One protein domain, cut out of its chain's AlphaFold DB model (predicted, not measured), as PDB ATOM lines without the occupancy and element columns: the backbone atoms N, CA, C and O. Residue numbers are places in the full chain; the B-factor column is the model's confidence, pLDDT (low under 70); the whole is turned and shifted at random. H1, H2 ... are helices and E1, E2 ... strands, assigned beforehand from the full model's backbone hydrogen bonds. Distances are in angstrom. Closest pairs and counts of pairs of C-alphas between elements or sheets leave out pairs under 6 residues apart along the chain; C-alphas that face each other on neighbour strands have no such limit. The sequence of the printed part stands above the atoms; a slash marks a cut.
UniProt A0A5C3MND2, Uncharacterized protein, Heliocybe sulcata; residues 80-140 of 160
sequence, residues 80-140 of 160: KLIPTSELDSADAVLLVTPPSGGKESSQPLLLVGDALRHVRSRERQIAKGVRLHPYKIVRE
ATOM      1  N   LYS A  80     -28.186  -7.651  29.702       94.00
ATOM      2  CA  LYS A  80     -29.217  -6.627  29.880       94.00
ATOM      3  C   LYS A  80     -28.721  -5.577  30.864       94.00
ATOM      4  O   LYS A  80     -28.230  -5.921  31.934       94.00
ATOM      5  N   LEU A  81     -28.863  -4.306  30.499       95.88
ATOM      6  CA  LEU A  81     -28.563  -3.178  31.377       95.88
ATOM      7  C   LEU A  81     -29.865  -2.652  31.976       95.88
ATOM      8  O   LEU A  81     -30.780  -2.286  31.239       95.88
ATOM      9  N   ILE A  82     -29.943  -2.609  33.302       97.38
ATOM     10  CA  ILE A  82     -31.088  -2.057  34.035       97.38
ATOM     11  C   ILE A  82     -30.662  -0.729  34.661       97.38
ATOM     12  O   ILE A  82     -29.710  -0.740  35.442       97.38
ATOM     13  N   PRO A  83     -31.314   0.403  34.337       98.06
ATOM     14  CA  PRO A  83     -31.015   1.677  34.981       98.06
ATOM     15  C   PRO A  83     -31.129   1.564  36.503       98.06
ATOM     16  O   PRO A  83     -32.070   0.958  37.014       98.06
ATOM     17  N   THR A  84     -30.192   2.171  37.222       97.56
ATOM     18  CA  THR A  84     -30.263   2.315  38.681       97.56
ATOM     19  C   THR A  84     -30.099   3.782  39.058       97.56
ATOM     20  O   THR A  84     -29.609   4.583  38.264       97.56
ATOM     21  N   SER A  85     -30.544   4.157  40.253       96.81
ATOM     22  CA  SER A  85     -30.407   5.525  40.767       96.81
ATOM     23  C   SER A  85     -29.073   5.746  41.484       96.81
ATOM     24  O   SER A  85     -28.587   6.870  41.555       96.81
ATOM     25  N   GLU A  86     -28.470   4.676  41.998       96.50
ATOM     26  CA  GLU A  86     -27.277   4.731  42.840       96.50
ATOM     27  C   GLU A  86     -26.016   4.348  42.057       96.50
ATOM     28  O   GLU A  86     -25.956   3.299  41.414       96.50
ATOM     29  N   LEU A  87     -24.974   5.176  42.152       94.56
ATOM     30  CA  LEU A  87     -23.687   4.917  41.500       94.56
ATOM     31  C   LEU A  87     -22.882   3.806  42.202       94.56
ATOM     32  O   LEU A  87     -22.163   3.045  41.545       94.56
ATOM     33  N   ASP A  88     -23.013   3.691  43.526       94.25
ATOM     34  CA  ASP A  88     -22.253   2.739  44.346       94.25
ATOM     35  C   ASP A  88     -22.687   1.287  44.118       94.25
ATOM     36  O   ASP A  88     -21.846   0.388  44.112       94.25
ATOM     37  N   SER A  89     -23.975   1.058  43.842       95.56
ATOM     38  CA  SER A  89     -24.548  -0.273  43.599       95.56
ATOM     39  C   SER A  89     -24.624  -0.667  42.115       95.56
ATOM     40  O   SER A  89     -25.169  -1.720  41.784       95.56
ATOM     41  N   ALA A  90     -24.090   0.161  41.210       97.44
ATOM     42  CA  ALA A  90     -24.065  -0.103  39.771       97.44
ATOM     43  C   ALA A  90     -22.994  -1.139  39.368       97.44
ATOM     44  O   ALA A  90     -21.894  -1.159  39.917       97.44
ATOM     45  N   ASP A  91     -23.265  -1.953  38.350       96.88
ATOM     46  CA  ASP A  91     -22.274  -2.872  37.756       96.88
ATOM     47  C   ASP A  91     -21.629  -2.287  36.492       96.88
ATOM     48  O   ASP A  91     -20.574  -2.740  36.037       96.88
ATOM     49  N   ALA A  92     -22.289  -1.282  35.913       97.31
ATOM     50  CA  ALA A  92     -21.884  -0.566  34.719       97.31
ATOM     51  C   ALA A  92     -22.243   0.920  34.839       97.31
ATOM     52  O   ALA A  92     -23.230   1.285  35.475       97.31
ATOM     53  N   VAL A  93     -21.478   1.786  34.182       97.50
ATOM     54  CA  VAL A  93     -21.805   3.211  34.041       97.50
ATOM     55  C   VAL A  93     -21.601   3.609  32.594       97.50
ATOM     56  O   VAL A  93     -20.532   3.387  32.028       97.50
ATOM     57  N   LEU A  94     -22.630   4.208  32.001       97.25
ATOM     58  CA  LEU A  94     -22.537   4.824  30.689       97.25
ATOM     59  C   LEU A  94     -22.100   6.281  30.863       97.25
ATOM     60  O   LEU A  94     -22.789   7.083  31.496       97.25
ATOM     61  N   LEU A  95     -20.935   6.599  30.316       95.56
ATOM     62  CA  LEU A  95     -20.331   7.921  30.305       95.56
ATOM     63  C   LEU A  95     -20.699   8.615  28.992       95.56
ATOM     64  O   LEU A  95     -20.290   8.182  27.916       95.56
ATOM     65  N   VAL A  96     -21.464   9.697  29.089       95.12
ATOM     66  CA  VAL A  96     -21.855  10.522  27.943       95.12
ATOM     67  C   VAL A  96     -21.086  11.828  28.030       95.12
ATOM     68  O   VAL A  96     -21.345  12.667  28.895       95.12
ATOM     69  N   THR A  97     -20.106  11.990  27.153       92.56
ATOM     70  CA  THR A  97     -19.371  13.246  27.006       92.56
ATOM     71  C   THR A  97     -20.227  14.274  26.262       92.56
ATOM     72  O   THR A  97     -21.054  13.900  25.428       92.56
ATOM     73  N   PRO A  98     -20.081  15.574  26.561       89.75
ATOM     74  CA  PRO A  98     -20.729  16.607  25.770       89.75
ATOM     75  C   PRO A  98     -20.102  16.647  24.365       89.75
ATOM     76  O   PRO A  98     -18.921  16.314  24.220       89.75
ATOM     77  N   PRO A  99     -20.848  17.078  23.333       87.00
ATOM     78  CA  PRO A  99     -20.261  17.302  22.020       87.00
ATOM     79  C   PRO A  99     -19.153  18.352  22.154       87.00
ATOM     80  O   PRO A  99     -19.401  19.481  22.584       87.00
ATOM     81  N   SER A 100     -17.916  17.975  21.828       81.31
ATOM     82  CA  SER A 100     -16.852  18.961  21.647       81.31
ATOM     83  C   SER A 100     -17.169  19.761  20.382       81.31
ATOM     84  O   SER A 100     -17.785  19.220  19.472       81.31
ATOM     85  N   GLY A 101     -16.779  21.033  20.289       78.19
ATOM     86  CA  GLY A 101     -17.091  21.886  19.128       78.19
ATOM     87  C   GLY A 101     -16.552  21.399  17.766       78.19
ATOM     88  O   GLY A 101     -16.736  22.092  16.769       78.19
ATOM     89  N   GLY A 102     -15.892  20.237  17.702       75.69
ATOM     90  CA  GLY A 102     -15.561  19.530  16.466       75.69
ATOM     91  C   GLY A 102     -16.696  18.601  16.026       75.69
ATOM     92  O   GLY A 102     -17.387  18.017  16.850       75.69
ATOM     93  N   LYS A 103     -16.883  18.436  14.712       68.69
ATOM     94  CA  LYS A 103     -17.971  17.678  14.050       68.69
ATOM     95  C   LYS A 103     -18.157  16.203  14.466       68.69
ATOM     96  O   LYS A 103     -19.034  15.543  13.910       68.69
ATOM     97  N   GLU A 104     -17.378  15.672  15.399       75.62
ATOM     98  CA  GLU A 104     -17.504  14.287  15.841       75.62
ATOM     99  C   GLU A 104     -18.487  14.178  17.008       75.62
ATOM    100  O   GLU A 104     -18.283  14.717  18.098       75.62
ATOM    101  N   SER A 105     -19.589  13.465  16.770       73.81
ATOM    102  CA  SER A 105     -20.504  13.072  17.831       73.81
ATOM    103  C   SER A 105     -19.761  12.153  18.791       73.81
ATOM    104  O   SER A 105     -19.274  11.084  18.423       73.81
ATOM    105  N   SER A 106     -19.646  12.574  20.047       84.06
ATOM    106  CA  SER A 106     -18.938  11.769  21.026       84.06
ATOM    107  C   SER A 106     -19.749  10.513  21.334       84.06
ATOM    108  O   SER A 106     -20.867  10.601  21.852       84.06
ATOM    109  N   GLN A 107     -19.202   9.348  20.999       92.19
ATOM    110  CA  GLN A 107     -19.849   8.084  21.314       92.19
ATOM    111  C   GLN A 107     -19.828   7.849  22.830       92.19
ATOM    112  O   GLN A 107     -18.803   8.082  23.475       92.19
ATOM    113  N   PRO A 108     -20.944   7.395  23.420       94.31
ATOM    114  CA  PRO A 108     -20.989   7.099  24.841       94.31
ATOM    115  C   PRO A 108     -20.103   5.891  25.168       94.31
ATOM    116  O   PRO A 108     -20.057   4.914  24.420       94.31
ATOM    117  N   LEU A 109     -19.423   5.944  26.312       95.12
ATOM    118  CA  LEU A 109     -18.498   4.902  26.759       95.12
ATOM    119  C   LEU A 109     -19.117   4.087  27.892       95.12
ATOM    120  O   LEU A 109     -19.542   4.644  28.902       95.12
ATOM    121  N   LEU A 110     -19.145   2.762  27.748       96.25
ATOM    122  CA  LEU A 110     -19.613   1.856  28.794       96.25
ATOM    123  C   LEU A 110     -18.435   1.395  29.657       96.25
ATOM    124  O   LEU A 110     -17.541   0.697  29.183       96.25
ATOM    125  N   LEU A 111     -18.455   1.763  30.934       96.06
ATOM    126  CA  LEU A 111     -17.445   1.384  31.916       96.06
ATOM    127  C   LEU A 111     -17.986   0.260  32.797       96.06
ATOM    128  O   LEU A 111     -19.095   0.362  33.317       96.06
ATOM    129  N   VAL A 112     -17.200  -0.801  32.975       95.75
ATOM    130  CA  VAL A 112     -17.556  -1.989  33.767       95.75
ATOM    131  C   VAL A 112     -16.359  -2.466  34.587       95.75
ATOM    132  O   VAL A 112     -15.210  -2.199  34.231       95.75
ATOM    133  N   GLY A 113     -16.618  -3.191  35.678       94.38
ATOM    134  CA  GLY A 113     -15.566  -3.809  36.492       94.38
ATOM    135  C   GLY A 113     -14.582  -2.790  37.073       94.38
ATOM    136  O   GLY A 113     -14.989  -1.783  37.651       94.38
ATOM    137  N   ASP A 114     -13.279  -3.030  36.915       94.31
ATOM    138  CA  ASP A 114     -12.243  -2.190  37.530       94.31
ATOM    139  C   ASP A 114     -12.198  -0.761  36.969       94.31
ATOM    140  O   ASP A 114     -11.880   0.173  37.706       94.31
ATOM    141  N   ALA A 115     -12.637  -0.552  35.723       92.88
ATOM    142  CA  ALA A 115     -12.741   0.783  35.137       92.88
ATOM    143  C   ALA A 115     -13.715   1.696  35.910       92.88
ATOM    144  O   ALA A 115     -13.526   2.915  35.950       92.88
ATOM    145  N   LEU A 116     -14.726   1.121  36.578       93.69
ATOM    146  CA  LEU A 116     -15.662   1.874  37.419       93.69
ATOM    147  C   LEU A 116     -15.040   2.389  38.706       93.69
ATOM    148  O   LEU A 116     -15.471   3.430  39.207       93.69
ATOM    149  N   ARG A 117     -14.020   1.707  39.239       92.62
ATOM    150  CA  ARG A 117     -13.350   2.143  40.474       92.62
ATOM    151  C   ARG A 117     -12.784   3.549  40.312       92.62
ATOM    152  O   ARG A 117     -12.891   4.365  41.221       92.62
ATOM    153  N   HIS A 118     -12.273   3.864  39.122       90.94
ATOM    154  CA  HIS A 118     -11.751   5.191  38.814       90.94
ATOM    155  C   HIS A 118     -12.827   6.276  38.792       90.94
ATOM    156  O   HIS A 118     -12.520   7.423  39.090       90.94
ATOM    157  N   VAL A 119     -14.069   5.947  38.433       91.00
ATOM    158  CA  VAL A 119     -15.186   6.909  38.417       91.00
ATOM    159  C   VAL A 119     -15.776   7.108  39.813       91.00
ATOM    160  O   VAL A 119     -16.277   8.183  40.115       91.00
ATOM    161  N   ARG A 120     -15.686   6.092  40.678       91.62
ATOM    162  CA  ARG A 120     -16.144   6.162  42.076       91.62
ATOM    163  C   ARG A 120     -15.181   6.890  43.009       91.62
ATOM    164  O   ARG A 120     -15.583   7.288  44.099       91.62
ATOM    165  N   SER A 121     -13.916   7.037  42.619       91.75
ATOM    166  CA  SER A 121     -12.938   7.734  43.453       91.75
ATOM    167  C   SER A 121     -13.323   9.204  43.611       91.75
ATOM    168  O   SER A 121     -13.439   9.928  42.624       91.75
ATOM    169  N   ARG A 122     -13.470   9.654  44.863       83.50
ATOM    170  CA  ARG A 122     -13.796  11.054  45.193       83.50
ATOM    171  C   ARG A 122     -12.730  12.042  44.727       83.50
ATOM    172  O   ARG A 122     -13.040  13.207  44.512       83.50
ATOM    173  N   GLU A 123     -11.491  11.586  44.582       89.69
ATOM    174  CA  GLU A 123     -10.371  12.431  44.164       89.69
ATOM    175  C   GLU A 123     -10.386  12.713  42.660       89.69
ATOM    176  O   GLU A 123      -9.781  13.681  42.198       89.69
ATOM    177  N   ARG A 124     -11.079  11.884  41.870       83.69
ATOM    178  CA  ARG A 124     -11.062  12.029  40.421       83.69
ATOM    179  C   ARG A 124     -12.116  13.031  39.975       83.69
ATOM    180  O   ARG A 124     -13.316  12.786  40.053       83.69
ATOM    181  N   GLN A 125     -11.652  14.146  39.426       87.06
ATOM    182  CA  GLN A 125     -12.526  15.116  38.788       87.06
ATOM    183  C   GLN A 125     -12.999  14.577  37.436       87.06
ATOM    184  O   GLN A 125     -12.200  14.182  36.584       87.06
ATOM    185  N   ILE A 126     -14.314  14.550  37.242       89.19
ATOM    186  CA  ILE A 126     -14.922  14.247  35.949       89.19
ATOM    187  C   ILE A 126     -15.008  15.557  35.165       89.19
ATOM    188  O   ILE A 126     -15.373  16.595  35.720       89.19
ATOM    189  N   ALA A 127     -14.665  15.518  33.876       88.75
ATOM    190  CA  ALA A 127     -14.711  16.699  33.021       88.75
ATOM    191  C   ALA A 127     -16.107  17.351  33.019       88.75
ATOM    192  O   ALA A 127     -17.144  16.679  33.061       88.75
ATOM    193  N   LYS A 128     -16.132  18.686  32.948       89.88
ATOM    194  CA  LYS A 128     -17.371  19.467  32.969       89.88
ATOM    195  C   LYS A 128     -18.287  19.060  31.812       89.88
ATOM    196  O   LYS A 128     -17.863  18.980  30.665       89.88
ATOM    197  N   GLY A 129     -19.562  18.839  32.125       91.06
ATOM    198  CA  GLY A 129     -20.588  18.491  31.137       91.06
ATOM    199  C   GLY A 129     -20.697  16.999  30.819       91.06
ATOM    200  O   GLY A 129     -21.625  16.614  30.111       91.06
ATOM    201  N   VAL A 130     -19.815  16.157  31.361       94.00
ATOM    202  CA  VAL A 130     -19.978  14.702  31.293       94.00
ATOM    203  C   VAL A 130     -21.169  14.277  32.145       94.00
ATOM    204  O   VAL A 130     -21.332  14.721  33.282       94.00
ATOM    205  N   ARG A 131     -21.997  13.389  31.597       95.50
ATOM    206  CA  ARG A 131     -23.139  12.789  32.286       95.50
ATOM    207  C   ARG A 131     -22.856  11.316  32.552       95.50
ATOM    208  O   ARG A 131     -22.395  10.600  31.665       95.50
ATOM    209  N   LEU A 132     -23.131  10.878  33.778       96.12
ATOM    210  CA  LEU A 132     -23.034   9.480  34.182       96.12
ATOM    211  C   LEU A 132     -24.427   8.876  34.283       96.12
ATOM    212  O   LEU A 132     -25.304   9.441  34.934       96.12
ATOM    213  N   HIS A 133     -24.598   7.698  33.698       97.94
ATOM    214  CA  HIS A 133     -25.823   6.919  33.819       97.94
ATOM    215  C   HIS A 133     -25.480   5.548  34.407       97.94
ATOM    216  O   HIS A 133     -24.857   4.737  33.718       97.94
ATOM    217  N   PRO A 134     -25.811   5.295  35.682       98.00
ATOM    218  CA  PRO A 134     -25.516   4.022  36.316       98.00
ATOM    219  C   PRO A 134     -26.514   2.930  35.903       98.00
ATOM    220  O   PRO A 134     -27.718   3.164  35.776       98.00
ATOM    221  N   TYR A 135     -26.000   1.714  35.713       98.38
ATOM    222  CA  TYR A 135     -26.757   0.525  35.323       98.38
ATOM    223  C   TYR A 135     -26.306  -0.713  36.112       98.38
ATOM    224  O   TYR A 135     -25.137  -0.851  36.473       98.38
ATOM    225  N   LYS A 136     -27.221  -1.661  36.322       97.31
ATOM    226  CA  LYS A 136     -26.919  -3.036  36.745       97.31
ATOM    227  C   LYS A 136     -26.875  -3.975  35.549       97.31
ATOM    228  O   LYS A 136     -27.675  -3.831  34.622       97.31
ATOM    229  N   ILE A 137     -25.957  -4.937  35.575       95.50
ATOM    230  CA  ILE A 137     -25.817  -5.937  34.514       95.50
ATOM    231  C   ILE A 137     -26.593  -7.180  34.932       95.50
ATOM    232  O   ILE A 137     -26.184  -7.912  35.829       95.50
ATOM    233  N   VAL A 138     -27.682  -7.468  34.228       94.62
ATOM    234  CA  VAL A 138     -28.415  -8.724  34.377       94.62
ATOM    235  C   VAL A 138     -27.971  -9.689  33.292       94.62
ATOM    236  O   VAL A 138     -28.099  -9.424  32.092       94.62
ATOM    237  N   ARG A 139     -27.426 -10.823  33.730       90.19
ATOM    238  CA  ARG A 139     -27.099 -11.954  32.865       90.19
ATOM    239  C   ARG A 139     -28.332 -12.840  32.804       90.19
ATOM    240  O   ARG A 139     -28.803 -13.300  33.837       90.19
ATOM    241  N   GLU A 140     -28.876 -13.054  31.611       83.88
ATOM    242  CA  GLU A 140     -29.952 -14.029  31.459       83.88
ATOM    243  C   GLU A 140     -29.373 -15.429  31.673       83.88
ATOM    244  O   GLU A 140     -28.677 -15.968  30.813       83.88
TER     245      GLU A 140
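Overview. This is residues 80 to 140 of the 160 residues of an uncharacterized protein of Heliocybe sulcata (UniProt A0A5C3MND2). A small twisted sheet of four strands has one short helix, H1, over one face; residues 97 to 108 extend the E2-E3 hairpin, and residues 121 to 126 stick out. The 61 printed residues hold E1, E2, E3, H1, E4; the antiparallel sheet runs E1 E4 E2 E3. The class is mixed, with under half of the residues in named elements. It is only just compact, close to loose: radius of gyration of the C-alphas 12.5 A, spans 39 by 29 by 19 A.

Along the chain. E1, residues 80 to 83, 9.9 A, begins at C-alpha (-29.217, -6.627, 29.880). E2 is residues 92 to 96, 13.0 A; E3 109 to 112, 9.9 A; H1 114 to 120, 10.3 A. E4, residues 131 to 139, 25.1 A, ends at C-alpha (-27.099, -11.954, 32.865).

Arrangement. E4 pairs with E1 (N 82 to O 136, 2.9 A) and E2 (N 94 to O 133, 2.9 A). E2 and E3 form a hairpin, N 95 to O 109, 2.8 A. H1 is on the sheet over E2, C-alphas of Val 93 and Leu 116 closest, 7.1 A; 1 of 3 O i to N i+4 pairs and 3 of 4 O i to N i+3 pairs are within hydrogen-bond range. E3, H1, E4 form a split strand-helix-strand unit, two same-way strands with E2 between, its crossover right-handed.

Size, cuts and confidence. C-alphas of Gly 101 and Glu 140 are farthest apart, 40.1 A. The printed part has no cut; the E2 to E3 link is long. Residue 103 is under pLDDT 70.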